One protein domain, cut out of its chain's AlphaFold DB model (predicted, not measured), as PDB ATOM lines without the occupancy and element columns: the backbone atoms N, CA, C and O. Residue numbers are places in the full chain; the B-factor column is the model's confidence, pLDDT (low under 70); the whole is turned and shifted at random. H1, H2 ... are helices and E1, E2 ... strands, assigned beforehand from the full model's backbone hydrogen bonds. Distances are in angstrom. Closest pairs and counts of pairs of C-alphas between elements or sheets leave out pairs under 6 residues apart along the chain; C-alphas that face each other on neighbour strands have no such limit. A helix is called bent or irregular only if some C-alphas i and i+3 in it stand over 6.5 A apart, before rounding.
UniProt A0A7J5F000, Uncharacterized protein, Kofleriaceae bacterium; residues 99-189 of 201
ATOM      1  N   ILE A  99      10.266  20.222   9.496       97.50
ATOM      2  CA  ILE A  99      11.562  20.891   9.353       97.50
ATOM      3  C   ILE A  99      11.474  21.947   8.250       97.50
ATOM      4  O   ILE A  99      10.952  21.671   7.168       97.50
ATOM      5  N   VAL A 100      11.995  23.136   8.535       97.12
ATOM      6  CA  VAL A 100      12.085  24.270   7.610       97.12
ATOM      7  C   VAL A 100      13.483  24.889   7.704       97.12
ATOM      8  O   VAL A 100      14.342  24.400   8.435       97.12
ATOM      9  N   ALA A 101      13.765  25.932   6.926       96.12
ATOM     10  CA  ALA A 101      15.063  26.593   7.004       96.12
ATOM     11  C   ALA A 101      15.255  27.269   8.378       96.12
ATOM     12  O   ALA A 101      14.424  28.072   8.792       96.12
ATOM     13  N   GLY A 102      16.360  26.954   9.061       96.19
ATOM     14  CA  GLY A 102      16.757  27.572  10.333       96.19
ATOM     15  C   GLY A 102      15.994  27.095  11.573       96.19
ATOM     16  O   GLY A 102      16.177  27.670  12.650       96.19
ATOM     17  N   GLY A 103      15.133  26.084  11.444       97.25
ATOM     18  CA  GLY A 103      14.359  25.578  12.567       97.25
ATOM     19  C   GLY A 103      13.309  24.540  12.194       97.25
ATOM     20  O   GLY A 103      13.341  23.890  11.145       97.25
ATOM     21  N   ALA A 104      12.330  24.397  13.077       97.81
ATOM     22  CA  ALA A 104      11.234  23.461  12.915       97.81
ATOM     23  C   ALA A 104       9.906  24.078  13.360       97.81
ATOM     24  O   ALA A 104       9.854  24.889  14.278       97.81
ATOM     25  N   ILE A 105       8.817  23.669  12.715       97.88
ATOM     26  CA  ILE A 105       7.463  24.110  13.044       97.88
ATOM     27  C   ILE A 105       6.775  23.021  13.857       97.88
ATOM     28  O   ILE A 105       6.610  21.886  13.394       97.88
ATOM     29  N   HIS A 106       6.362  23.387  15.063       97.00
ATOM     30  CA  HIS A 106       5.620  22.538  15.981       97.00
ATOM     31  C   HIS A 106       4.138  22.898  15.937       97.00
ATOM     32  O   HIS A 106       3.782  24.070  15.984       97.00
ATOM     33  N   ARG A 107       3.272  21.889  15.822       95.31
ATOM     34  CA  ARG A 107       1.822  22.093  15.779       95.31
ATOM     35  C   ARG A 107       1.288  22.394  17.177       95.31
ATOM     36  O   ARG A 107       1.611  21.676  18.124       95.31
ATOM     37  N   VAL A 108       0.425  23.393  17.249       94.56
ATOM     38  CA  VAL A 108      -0.413  23.730  18.396       94.56
ATOM     39  C   VAL A 108      -1.868  23.460  18.015       94.56
ATOM     40  O   VAL A 108      -2.273  23.686  16.872       94.56
ATOM     41  N   ASP A 109      -2.611  22.899  18.963       94.44
ATOM     42  CA  ASP A 109      -4.041  22.610  18.879       94.44
ATOM     43  C   ASP A 109      -4.640  22.899  20.256       94.44
ATOM     44  O   ASP A 109      -4.373  22.180  21.225       94.44
ATOM     45  N   GLU A 110      -5.370  24.003  20.359       93.75
ATOM     46  CA  GLU A 110      -5.861  24.518  21.634       93.75
ATOM     47  C   GLU A 110      -7.221  25.199  21.496       93.75
ATOM     48  O   GLU A 110      -7.679  25.525  20.401       93.75
ATOM     49  N   GLU A 111      -7.897  25.368  22.628       94.50
ATOM     50  CA  GLU A 111      -9.041  26.266  22.723       94.50
ATOM     51  C   GLU A 111      -8.546  27.708  22.635       94.50
ATOM     52  O   GLU A 111      -7.567  28.078  23.284       94.50
ATOM     53  N   TYR A 112      -9.225  28.514  21.829       94.00
ATOM     54  CA  TYR A 112      -8.849  29.887  21.566       94.00
ATOM     55  C   TYR A 112     -10.066  30.798  21.615       94.00
ATOM     56  O   TYR A 112     -11.054  30.594  20.907       94.00
ATOM     57  N   ASN A 113      -9.931  31.853  22.411       93.56
ATOM     58  CA  ASN A 113     -10.932  32.889  22.585       93.56
ATOM     59  C   ASN A 113     -10.537  34.107  21.748       93.56
ATOM     60  O   ASN A 113      -9.580  34.817  22.057       93.56
ATOM     61  N   LEU A 114     -11.265  34.322  20.659       93.00
ATOM     62  CA  LEU A 114     -11.116  35.464  19.774       93.00
ATOM     63  C   LEU A 114     -12.111  36.553  20.171       93.00
ATOM     64  O   LEU A 114     -13.313  36.397  19.969       93.00
ATOM     65  N   GLU A 115     -11.600  37.675  20.663       92.06
ATOM     66  CA  GLU A 115     -12.381  38.879  20.946       92.06
ATOM     67  C   GLU A 115     -11.867  40.034  20.086       92.06
ATOM     68  O   GLU A 115     -10.672  40.338  20.100       92.06
ATOM     69  N   LEU A 116     -12.757  40.666  19.317       90.38
ATOM     70  CA  LEU A 116     -12.418  41.804  18.464       90.38
ATOM     71  C   LEU A 116     -13.447  42.925  18.638       90.38
ATOM     72  O   LEU A 116     -14.653  42.680  18.686       90.38
ATOM     73  N   ASP A 117     -12.968  44.170  18.631       88.44
ATOM     74  CA  ASP A 117     -13.835  45.357  18.587       88.44
ATOM     75  C   ASP A 117     -14.604  45.455  17.255       88.44
ATOM     76  O   ASP A 117     -15.706  46.009  17.194       88.44
ATOM     77  N   ASP A 118     -14.021  44.907  16.185       90.00
ATOM     78  CA  ASP A 118     -14.625  44.823  14.859       90.00
ATOM     79  C   ASP A 118     -15.642  43.670  14.801       90.00
ATOM     80  O   ASP A 118     -15.313  42.501  14.576       90.00
ATOM     81  N   ARG A 119     -16.911  44.024  15.018       90.12
ATOM     82  CA  ARG A 119     -18.037  43.081  14.994       90.12
ATOM     83  C   ARG A 119     -18.313  42.510  13.608       90.12
ATOM     84  O   ARG A 119     -18.839  41.400  13.514       90.12
ATOM     85  N   ASP A 120     -17.962  43.231  12.548       92.56
ATOM     86  CA  ASP A 120     -18.149  42.743  11.183       92.56
ATOM     87  C   ASP A 120     -17.124  41.640  10.900       92.56
ATOM     88  O   ASP A 120     -17.485  40.572  10.401       92.56
ATOM     89  N   ALA A 121     -15.871  41.830  11.331       92.81
ATOM     90  CA  ALA A 121     -14.844  40.791  11.268       92.81
ATOM     91  C   ALA A 121     -15.235  39.538  12.074       92.81
ATOM     92  O   ALA A 121     -15.093  38.420  11.575       92.81
ATOM     93  N   ILE A 122     -15.775  39.702  13.289       95.25
ATOM     94  CA  ILE A 122     -16.269  38.571  14.097       95.25
ATOM     95  C   ILE A 122     -17.416  37.846  13.401       95.25
ATOM     96  O   ILE A 122     -17.406  36.618  13.345       95.25
ATOM     97  N   THR A 123     -18.371  38.582  12.835       94.94
ATOM     98  CA  THR A 123     -19.514  37.992  12.126       94.94
ATOM     99  C   THR A 123     -19.046  37.122  10.957       94.94
ATOM    100  O   THR A 123     -19.501  35.992  10.813       94.94
ATOM    101  N   VAL A 124     -18.061  37.585  10.178       95.25
ATOM    102  CA  VAL A 124     -17.458  36.801   9.084       95.25
ATOM    103  C   VAL A 124     -16.868  35.478   9.588       95.25
ATOM    104  O   VAL A 124     -17.052  34.435   8.955       95.25
ATOM    105  N   VAL A 125     -16.181  35.500  10.733       96.25
ATOM    106  CA  VAL A 125     -15.626  34.287  11.354       96.25
ATOM    107  C   VAL A 125     -16.749  33.360  11.832       96.25
ATOM    108  O   VAL A 125     -16.713  32.164  11.541       96.25
ATOM    109  N   GLN A 126     -17.760  33.897  12.520       96.31
ATOM    110  CA  GLN A 126     -18.905  33.133  13.030       96.31
ATOM    111  C   GLN A 126     -19.677  32.438  11.905       96.31
ATOM    112  O   GLN A 126     -19.956  31.238  11.998       96.31
ATOM    113  N   ASP A 127     -19.967  33.157  10.822       96.38
ATOM    114  CA  ASP A 127     -20.683  32.629   9.663       96.38
ATOM    115  C   ASP A 127     -19.898  31.500   8.990       96.38
ATOM    116  O   ASP A 127     -20.452  30.440   8.676       96.38
ATOM    117  N   ALA A 128     -18.589  31.680   8.800       97.06
ATOM    118  CA  ALA A 128     -17.734  30.671   8.185       97.06
ATOM    119  C   ALA A 128     -17.584  29.416   9.056       97.06
ATOM    120  O   ALA A 128     -17.703  28.294   8.558       97.06
ATOM    121  N   LEU A 129     -17.384  29.585  10.365       97.31
ATOM    122  CA  LEU A 129     -17.313  28.467  11.300       97.31
ATOM    123  C   LEU A 129     -18.652  27.720  11.393       97.31
ATOM    124  O   LEU A 129     -18.653  26.495  11.410       97.31
ATOM    125  N   THR A 130     -19.788  28.417  11.372       96.56
ATOM    126  CA  THR A 130     -21.115  27.774  11.430       96.56
ATOM    127  C   THR A 130     -21.460  27.032  10.137       96.56
ATOM    128  O   THR A 130     -22.069  25.964  10.177       96.56
ATOM    129  N   SER A 131     -21.083  27.581   8.978       96.38
ATOM    130  CA  SER A 131     -21.463  27.030   7.668       96.38
ATOM    131  C   SER A 131     -20.485  25.988   7.118       96.38
ATOM    132  O   SER A 131     -20.916  24.967   6.581       96.38
ATOM    133  N   VAL A 132     -19.177  26.230   7.241       96.75
ATOM    134  CA  VAL A 132     -18.106  25.385   6.677       96.75
ATOM    135  C   VAL A 132     -17.400  24.570   7.765       96.75
ATOM    136  O   VAL A 132     -16.802  23.533   7.477       96.75
ATOM    137  N   GLY A 133     -17.465  25.013   9.021       97.25
ATOM    138  CA  GLY A 133     -16.781  24.374  10.144       97.25
ATOM    139  C   GLY A 133     -15.339  24.834  10.344       97.25
ATOM    140  O   GLY A 133     -14.709  24.414  11.315       97.25
ATOM    141  N   VAL A 134     -14.793  25.670   9.453       98.00
ATOM    142  CA  VAL A 134     -13.406  26.156   9.522       98.00
ATOM    143  C   VAL A 134     -13.267  27.591   9.014       98.00
ATOM    144  O   VAL A 134     -13.974  27.994   8.092       98.00
ATOM    145  N   PHE A 135     -12.309  28.339   9.567       98.00
ATOM    146  CA  PHE A 135     -11.909  29.663   9.087       98.00
ATOM    147  C   PHE A 135     -10.377  29.795   9.067       98.00
ATOM    148  O   PHE A 135      -9.746  29.567  10.101       98.00
ATOM    149  N   PRO A 136      -9.736  30.148   7.937       97.56
ATOM    150  CA  PRO A 136      -8.281  30.288   7.882       97.56
ATOM    151  C   PRO A 136      -7.761  31.423   8.771       97.56
ATOM    152  O   PRO A 136      -8.201  32.565   8.655       97.56
ATOM    153  N   VAL A 137      -6.754  31.138   9.603       96.69
ATOM    154  CA  VAL A 137      -6.131  32.145  10.484       96.69
ATOM    155  C   VAL A 137      -5.507  33.278   9.667       96.69
ATOM    156  O   VAL A 137      -5.627  34.445  10.025       96.69
ATOM    157  N   PHE A 138      -4.880  32.953   8.535       95.00
ATOM    158  CA  PHE A 138      -4.266  33.967   7.677       95.00
ATOM    159  C   PHE A 138      -5.300  34.918   7.052       95.00
ATOM    160  O   PHE A 138      -5.051  36.116   6.982       95.00
ATOM    161  N   ALA A 139      -6.491  34.419   6.702       95.50
ATOM    162  CA  ALA A 139      -7.581  35.266   6.215       95.50
ATOM    163  C   ALA A 139      -8.046  36.256   7.295       95.50
ATOM    164  O   ALA A 139      -8.352  37.405   6.980       95.50
ATOM    165  N   LEU A 140      -8.032  35.855   8.577       95.19
ATOM    166  CA  LEU A 140      -8.282  36.794   9.674       95.19
ATOM    167  C   LEU A 140      -7.226  37.901   9.671       95.19
ATOM    168  O   LEU A 140      -7.570  39.073   9.657       95.19
ATOM    169  N   LEU A 141      -5.943  37.543   9.636       94.44
ATOM    170  CA  LEU A 141      -4.842  38.513   9.649       94.44
ATOM    171  C   LEU A 141      -4.919  39.528   8.494       94.44
ATOM    172  O   LEU A 141      -4.570  40.694   8.687       94.44
ATOM    173  N   GLU A 142      -5.394  39.104   7.320       93.69
ATOM    174  CA  GLU A 142      -5.671  39.986   6.180       93.69
ATOM    175  C   GLU A 142      -6.834  40.946   6.466       93.69
ATOM    176  O   GLU A 142      -6.677  42.150   6.268       93.69
ATOM    177  N   VAL A 143      -7.958  40.442   6.993       92.25
ATOM    178  CA  VAL A 143      -9.115  41.266   7.403       92.25
ATOM    179  C   VAL A 143      -8.709  42.309   8.446       92.25
ATOM    180  O   VAL A 143      -9.105  43.467   8.355       92.25
ATOM    181  N   LEU A 144      -7.865  41.921   9.404       91.19
ATOM    182  CA  LEU A 144      -7.367  42.810  10.452       91.19
ATOM    183  C   LEU A 144      -6.277  43.785   9.958       91.19
ATOM    184  O   LEU A 144      -5.867  44.664  10.717       91.19
ATOM    185  N   GLY A 145      -5.787  43.638   8.721       92.44
ATOM    186  CA  GLY A 145      -4.749  44.497   8.144       92.44
ATOM    187  C   GLY A 145      -3.385  44.369   8.829       92.44
ATOM    188  O   GLY A 145      -2.670  45.363   8.954       92.44
ATOM    189  N   VAL A 146      -3.041  43.174   9.325       93.06
ATOM    190  CA  VAL A 146      -1.786  42.911  10.063       93.06
ATOM    191  C   VAL A 146      -0.973  41.741   9.501       93.06
ATOM    192  O   VAL A 146       0.015  41.327  10.109       93.06
ATOM    193  N   ALA A 147      -1.360  41.198   8.346       93.81
ATOM    194  CA  ALA A 147      -0.659  40.083   7.706       93.81
ATOM    195  C   ALA A 147       0.825  40.390   7.403       93.81
ATOM    196  O   ALA A 147       1.670  39.502   7.487       93.81
ATOM    197  N   ASP A 148       1.174  41.652   7.133       92.94
ATOM    198  CA  ASP A 148       2.548  42.124   6.887       92.94
ATOM    199  C   ASP A 148       3.452  42.102   8.138       92.94
ATOM    200  O   ASP A 148       4.677  42.249   8.042       92.94
ATOM    201  N   ARG A 149       2.857  41.908   9.322       93.00
ATOM    202  CA  ARG A 149       3.545  41.906  10.625       93.00
ATOM    203  C   ARG A 149       3.863  40.504  11.146       93.00
ATOM    204  O   ARG A 149       4.483  40.383  12.200       93.00
ATOM    205  N   VAL A 150       3.449  39.467  10.420       94.12
ATOM    206  CA  VAL A 150       3.734  38.057  10.721       94.12
ATOM    207  C   VAL A 150       5.230  37.789  10.539       94.12
ATOM    208  O   VAL A 150       5.802  38.136   9.508       94.12
ATOM    209  N   VAL A 151       5.868  37.170  11.537       94.12
ATOM    210  CA  VAL A 151       7.320  36.896  11.520       94.12
ATOM    211  C   VAL A 151       7.621  35.601  10.769       94.12
ATOM    212  O   VAL A 151       8.563  35.548   9.985       94.12
ATOM    213  N   HIS A 152       6.792  34.575  10.982       95.25
ATOM    214  CA  HIS A 152       6.947  33.253  10.371       95.25
ATOM    215  C   HIS A 152       5.669  32.860   9.624       95.25
ATOM    216  O   HIS A 152       4.857  32.110  10.179       95.25
ATOM    217  N   PRO A 153       5.431  33.376   8.404       95.19
ATOM    218  CA  PRO A 153       4.244  33.029   7.621       95.19
ATOM    219  C   PRO A 153       4.167  31.529   7.318       95.19
ATOM    220  O   PRO A 153       3.077  30.959   7.339       95.19
ATOM    221  N   GLU A 154       5.308  30.860   7.145       95.94
ATOM    222  CA  GLU A 154       5.394  29.411   6.975       95.94
ATOM    223  C   GLU A 154       4.782  28.644   8.157       95.94
ATOM    224  O   GLU A 154       4.207  27.573   7.968       95.94
ATOM    225  N   ALA A 155       4.837  29.189   9.377       96.44
ATOM    226  CA  ALA A 155       4.247  28.574  10.564       96.44
ATOM    227  C   ALA A 155       2.709  28.647  10.563       96.44
ATOM    228  O   ALA A 155       2.053  27.863  11.247       96.44
ATOM    229  N   LEU A 156       2.129  29.538   9.756       96.62
ATOM    230  CA  LEU A 156       0.683  29.696   9.598       96.62
ATOM    231  C   LEU A 156       0.132  28.992   8.346       96.62
ATOM    232  O   LEU A 156      -1.067  29.070   8.074       96.62
ATOM    233  N   GLU A 157       0.969  28.274   7.591       95.06
ATOM    234  CA  GLU A 157       0.526  27.461   6.453       95.06
ATOM    235  C   GLU A 157      -0.492  26.404   6.908       95.06
ATOM    236  O   GLU A 157      -0.168  25.473   7.647       95.06
ATOM    237  N   GLY A 158      -1.738  26.545   6.448       94.69
ATOM    238  CA  GLY A 158      -2.837  25.656   6.826       94.69
ATOM    239  C   GLY A 158      -3.395  25.893   8.234       94.69
ATOM    240  O   GLY A 158      -4.168  25.060   8.704       94.69
ATOM    241  N   ALA A 159      -3.029  26.996   8.897       97.50
ATOM    242  CA  ALA A 159      -3.576  27.354  10.200       97.50
ATOM    243  C   ALA A 159      -5.057  27.751  10.100       97.50
ATOM    244  O   ALA A 159      -5.450  28.537   9.230       97.50
ATOM    245  N   VAL A 160      -5.885  27.214  10.996       98.06
ATOM    246  CA  VAL A 160      -7.345  27.364  10.959       98.06
ATOM    247  C   VAL A 160      -7.939  27.492  12.356       98.06
ATOM    248  O   VAL A 160      -7.496  26.838  13.296       98.06
ATOM    249  N   PHE A 161      -9.007  28.273  12.464       97.69
ATOM    250  CA  PHE A 161     -10.024  28.076  13.486       97.69
ATOM    251  C   PHE A 161     -10.966  26.964  13.025       97.69
ATOM    252  O   PHE A 161     -11.341  26.912  11.852       97.69
ATOM    253  N   ARG A 162     -11.357  26.081  13.936       97.75
ATOM    254  CA  ARG A 162     -12.339  25.022  13.732       97.75
ATOM    255  C   ARG A 162     -13.519  25.228  14.657       97.75
ATOM    256  O   ARG A 162     -13.361  25.538  15.837       97.75
ATOM    257  N   PHE A 163     -14.699  24.989  14.108       96.81
ATOM    258  CA  PHE A 163     -15.921  24.960  14.881       96.81
ATOM    259  C   PHE A 163     -15.850  23.836  15.913       96.81
ATOM    260  O   PHE A 163     -15.598  22.678  15.570       96.81
ATOM    261  N   ASP A 164     -16.112  24.186  17.164       95.00
ATOM    262  CA  ASP A 164     -16.260  23.239  18.256       95.00
ATOM    263  C   ASP A 164     -17.629  23.460  18.898       95.00
ATOM    264  O   ASP A 164     -17.947  24.542  19.397       95.00
ATOM    265  N   ARG A 165     -18.460  22.417  18.873       94.00
ATOM    266  CA  ARG A 165     -19.830  22.495  19.373       94.00
ATOM    267  C   ARG A 165     -19.876  22.779  20.873       94.00
ATOM    268  O   ARG A 165     -20.844  23.393  21.303       94.00
ATOM    269  N   SER A 166     -18.885  22.344  21.656       94.00
ATOM    270  CA  SER A 166     -18.884  22.631  23.097       94.00
ATOM    271  C   SER A 166     -18.528  24.078  23.420       94.00
ATOM    272  O   SER A 166     -18.865  24.535  24.502       94.00
ATOM    273  N   LEU A 167     -17.873  24.789  22.496       92.88
ATOM    274  CA  LEU A 167     -17.453  26.185  22.669       92.88
ATOM    275  C   LEU A 167     -18.453  27.185  22.070       92.88
ATOM    276  O   LEU A 167     -18.467  28.362  22.422       92.88
ATOM    277  N   HIS A 168     -19.312  26.719  21.162       92.25
ATOM    278  CA  HIS A 168     -20.285  27.554  20.460       92.25
ATOM    279  C   HIS A 168     -21.275  28.271  21.393       92.25
ATOM    280  O   HIS A 168     -21.695  29.389  21.101       92.25
ATOM    281  N   ASP A 169     -21.633  27.662  22.527       91.25
ATOM    282  CA  ASP A 169     -22.593  28.244  23.474       91.25
ATOM    283  C   ASP A 169     -22.072  29.535  24.144       91.25
ATOM    284  O   ASP A 169     -22.851  30.285  24.732       91.25
ATOM    285  N   GLU A 170     -20.772  29.824  24.028       89.56
ATOM    286  CA  GLU A 170     -20.123  31.008  24.601       89.56
ATOM    287  C   GLU A 170     -20.076  32.207  23.640       89.56
ATOM    288  O   GLU A 170     -19.636  33.293  24.022       89.56
ATOM    289  N   TRP A 171     -20.513  32.042  22.388       94.62
ATOM    290  CA  TRP A 171     -20.358  33.063  21.352       94.62
ATOM    291  C   TRP A 171     -21.213  34.310  21.601       94.62
ATOM    292  O   TRP A 171     -22.368  34.240  22.024       94.62
ATOM    293  N   GLN A 172     -20.649  35.479  21.281       92.88
ATOM    294  CA  GLN A 172     -21.313  36.782  21.392       92.88
ATOM    295  C   GLN A 172     -20.966  37.657  20.174       92.88
ATOM    296  O   GLN A 172     -20.022  37.346  19.452       92.88
ATOM    297  N   PRO A 173     -21.660  38.783  19.921       89.81
ATOM    298  CA  PRO A 173     -21.430  39.601  18.719       89.81
ATOM    299  C   PRO A 173     -20.004  40.151  18.507       89.81
ATOM    300  O   PRO A 173     -19.718  40.662  17.430       89.81
ATOM    301  N   GLY A 174     -19.127  40.105  19.514       90.62
ATOM    302  CA  GLY A 174     -17.710  40.491  19.413       90.62
ATOM    303  C   GLY A 174     -16.739  39.380  19.823       90.62
ATOM    304  O   GLY A 174     -15.560  39.648  20.025       90.62
ATOM    305  N   PHE A 175     -17.238  38.154  20.000       93.50
ATOM    306  CA  PHE A 175     -16.509  37.071  20.646       93.50
ATOM    307  C   PHE A 175     -16.803  35.710  20.010       93.50
ATOM    308  O   PHE A 175     -17.960  35.343  19.782       93.50
ATOM    309  N   VAL A 176     -15.748  34.933  19.784       94.38
ATOM    310  CA  VAL A 176     -15.795  33.548  19.310       94.38
ATOM    311  C   VAL A 176     -14.850  32.704  20.151       94.38
ATOM    312  O   VAL A 176     -13.664  33.005  20.222       94.38
ATOM    313  N   SER A 177     -15.357  31.607  20.708       95.25
ATOM    314  CA  SER A 177     -14.524  30.532  21.253       95.25
ATOM    315  C   SER A 177     -14.475  29.370  20.260       95.25
ATOM    316  O   SER A 177     -15.511  28.890  19.792       95.25
ATOM    317  N   ALA A 178     -13.280  28.949  19.860       95.94
ATOM    318  CA  ALA A 178     -13.082  27.924  18.840       95.94
ATOM    319  C   ALA A 178     -11.822  27.102  19.120       95.94
ATOM    320  O   ALA A 178     -10.948  27.512  19.878       95.94
ATOM    321  N   ARG A 179     -11.686  25.952  18.458       96.56
ATOM    322  CA  ARG A 179     -10.395  25.254  18.403       96.56
ATOM    323  C   ARG A 179      -9.507  25.943  17.383       96.56
ATOM    324  O   ARG A 179      -9.948  26.155  16.257       96.56
ATOM    325  N   VAL A 180      -8.272  26.279  17.729       96.56
ATOM    326  CA  VAL A 180      -7.291  26.806  16.775       96.56
ATOM    327  C   VAL A 180      -6.199  25.775  16.527       96.56
ATOM    328  O   VAL A 180      -5.663  25.177  17.455       96.56
ATOM    329  N   GLU A 181      -5.860  25.579  15.258       96.75
ATOM    330  CA  GLU A 181      -4.730  24.767  14.823       96.75
ATOM    331  C   GLU A 181      -3.738  25.667  14.096       96.75
ATOM    332  O   GLU A 181      -4.088  26.284  13.089       96.75
ATOM    333  N   TYR A 182      -2.499  25.737  14.571       96.75
ATOM    334  CA  TYR A 182      -1.446  26.531  13.937       96.75
ATOM    335  C   TYR A 182      -0.061  25.950  14.221       96.75
ATOM    336  O   TYR A 182       0.087  24.970  14.953       96.75
ATOM    337  N   GLY A 183       0.963  26.504  13.580       96.81
ATOM    338  CA  GLY A 183       2.354  26.167  13.836       96.81
ATOM    339  C   GLY A 183       3.071  27.259  14.625       96.81
ATOM    340  O   GLY A 183       2.856  28.448  14.401       96.81
ATOM    341  N   VAL A 184       3.995  26.841  15.486       97.19
ATOM    342  CA  VAL A 184       4.977  27.701  16.151       97.19
ATOM    343  C   VAL A 184       6.357  27.354  15.606       97.19
ATOM    344  O   VAL A 184       6.766  26.190  15.627       97.19
ATOM    345  N   PHE A 185       7.071  28.352  15.086       97.75
ATOM    346  CA  PHE A 185       8.450  28.187  14.629       97.75
ATOM    347  C   PHE A 185       9.418  28.183  15.820       97.75
ATOM    348  O   PHE A 185       9.448  29.123  16.617       97.75
ATOM    349  N   VAL A 186      10.239  27.138  15.901       97.81
ATOM    350  CA  VAL A 186      11.304  26.966  16.891       97.81
ATOM    351  C   VAL A 186      12.655  26.986  16.164       97.81
ATOM    352  O   VAL A 186      12.907  26.090  15.352       97.81
ATOM    353  N   PRO A 187      13.536  27.964  16.446       97.19
ATOM    354  CA  PRO A 187      14.881  28.018  15.877       97.19
ATOM    355  C   PRO A 187      15.726  26.781  16.208       97.19
ATOM    356  O   PRO A 187      15.606  26.214  17.299       97.19
ATOM    357  N   ASP A 188      16.657  26.422  15.320       97.19
ATOM    358  CA  ASP A 188      17.551  25.263  15.493       97.19
ATOM    359  C   ASP A 188      18.331  25.288  16.821       97.19
ATOM    360  O   ASP A 188      18.526  24.248  17.452       97.19
ATOM    361  N   GLU A 189      18.739  26.474  17.291       96.75
ATOM    362  CA  GLU A 189      19.459  26.621  18.566       96.75
ATOM    363  C   GLU A 189      18.620  26.208  19.791       96.75
ATOM    364  O   GLU A 189      19.181  25.841  20.824       96.75
TER     365      GLU A 189
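This is residues 99 to 189 of the 201 residues of an uncharacterized protein of Kofleriaceae bacterium (UniProt A0A7J5F000). Look for a long ribbon of two strands, E1 and E4, side by side and bent partway along; the short strands E3 and E2 widen it beside E4, and the helices pack along it. H1 packs near one end, on E2 and the start of E4, H2 lies beside the short strands, and little H3 sits by the stretch of E4 beyond the bend. The printed part has 91 residues, with three named helices and four named strands in the order E1 H1 E2 H2 H3 E3 E4. The class is mixed, helices and strands, and the sheet, E1 - E4 - E3 - E2, is antiparallel throughout. The whole is compact, with a radius of gyration of the C-alphas of 14.0 A, and only just elongated, spanning 42 by 28 by 19 A.

Start at residues 99 to 100, which pair antiparallel with residues 103 to 104 of E1, residues 103 to 115. E1 bends by 78 degrees at residue 111; its neighbour E4, residues 175 to 187, bends by 72 degrees at residue 178. Between them N 104 and O 186 are 2.9 A apart, within hydrogen-bond range. H1, residues 119 to 132, is on the strongly twisted sheet at a height of 7.5 A; the C-alphas of Leu 129 and Phe 135 are its closest to E2, residues 134 to 136, at 6.0 A. H2, residues 137 to 143, only just touches H1, through residues 121 to 125 of H1 alone, with 3 pairs of C-alphas within 8 A, the closest being Ala 121 and Val 143 at 6.9 A. H3, residues 153 to 156, stands at the sheet's level; its C-alpha closest to E4 is that of Ala 155, 4.5 A from that of Gly 183. E3, residues 160 to 162, forms a hairpin with E4, where N 162 and O 179 are 2.7 A apart; toward E2, N 161 and O 135 are 2.8 A apart. In H1 and H2 every O i to N i+4 pair is within hydrogen-bond range; H3 is too short for such a pair.

Find C-alpha 103 at (14.359, 25.578, 12.567); from there E1 runs 31.0 A to C-alpha 115. H1 begins at C-alpha 119, at (-18.037, 43.081, 14.994), and is 19.6 A long. E2 measures 6.8 A, H2 10.1 A, H3 5.3 A and E3 6.2 A. E4 runs 33.0 A to C-alpha 187 at (14.881, 28.018, 15.877).

The two C-alphas farthest apart, those of Pro 173 and Glu 189, are 42.9 A apart. The printed part has no cut; E3 to E4 is the long link, residues 163 to 174. Mean pLDDT of the printed part is 95.0, and no printed residue is under 70.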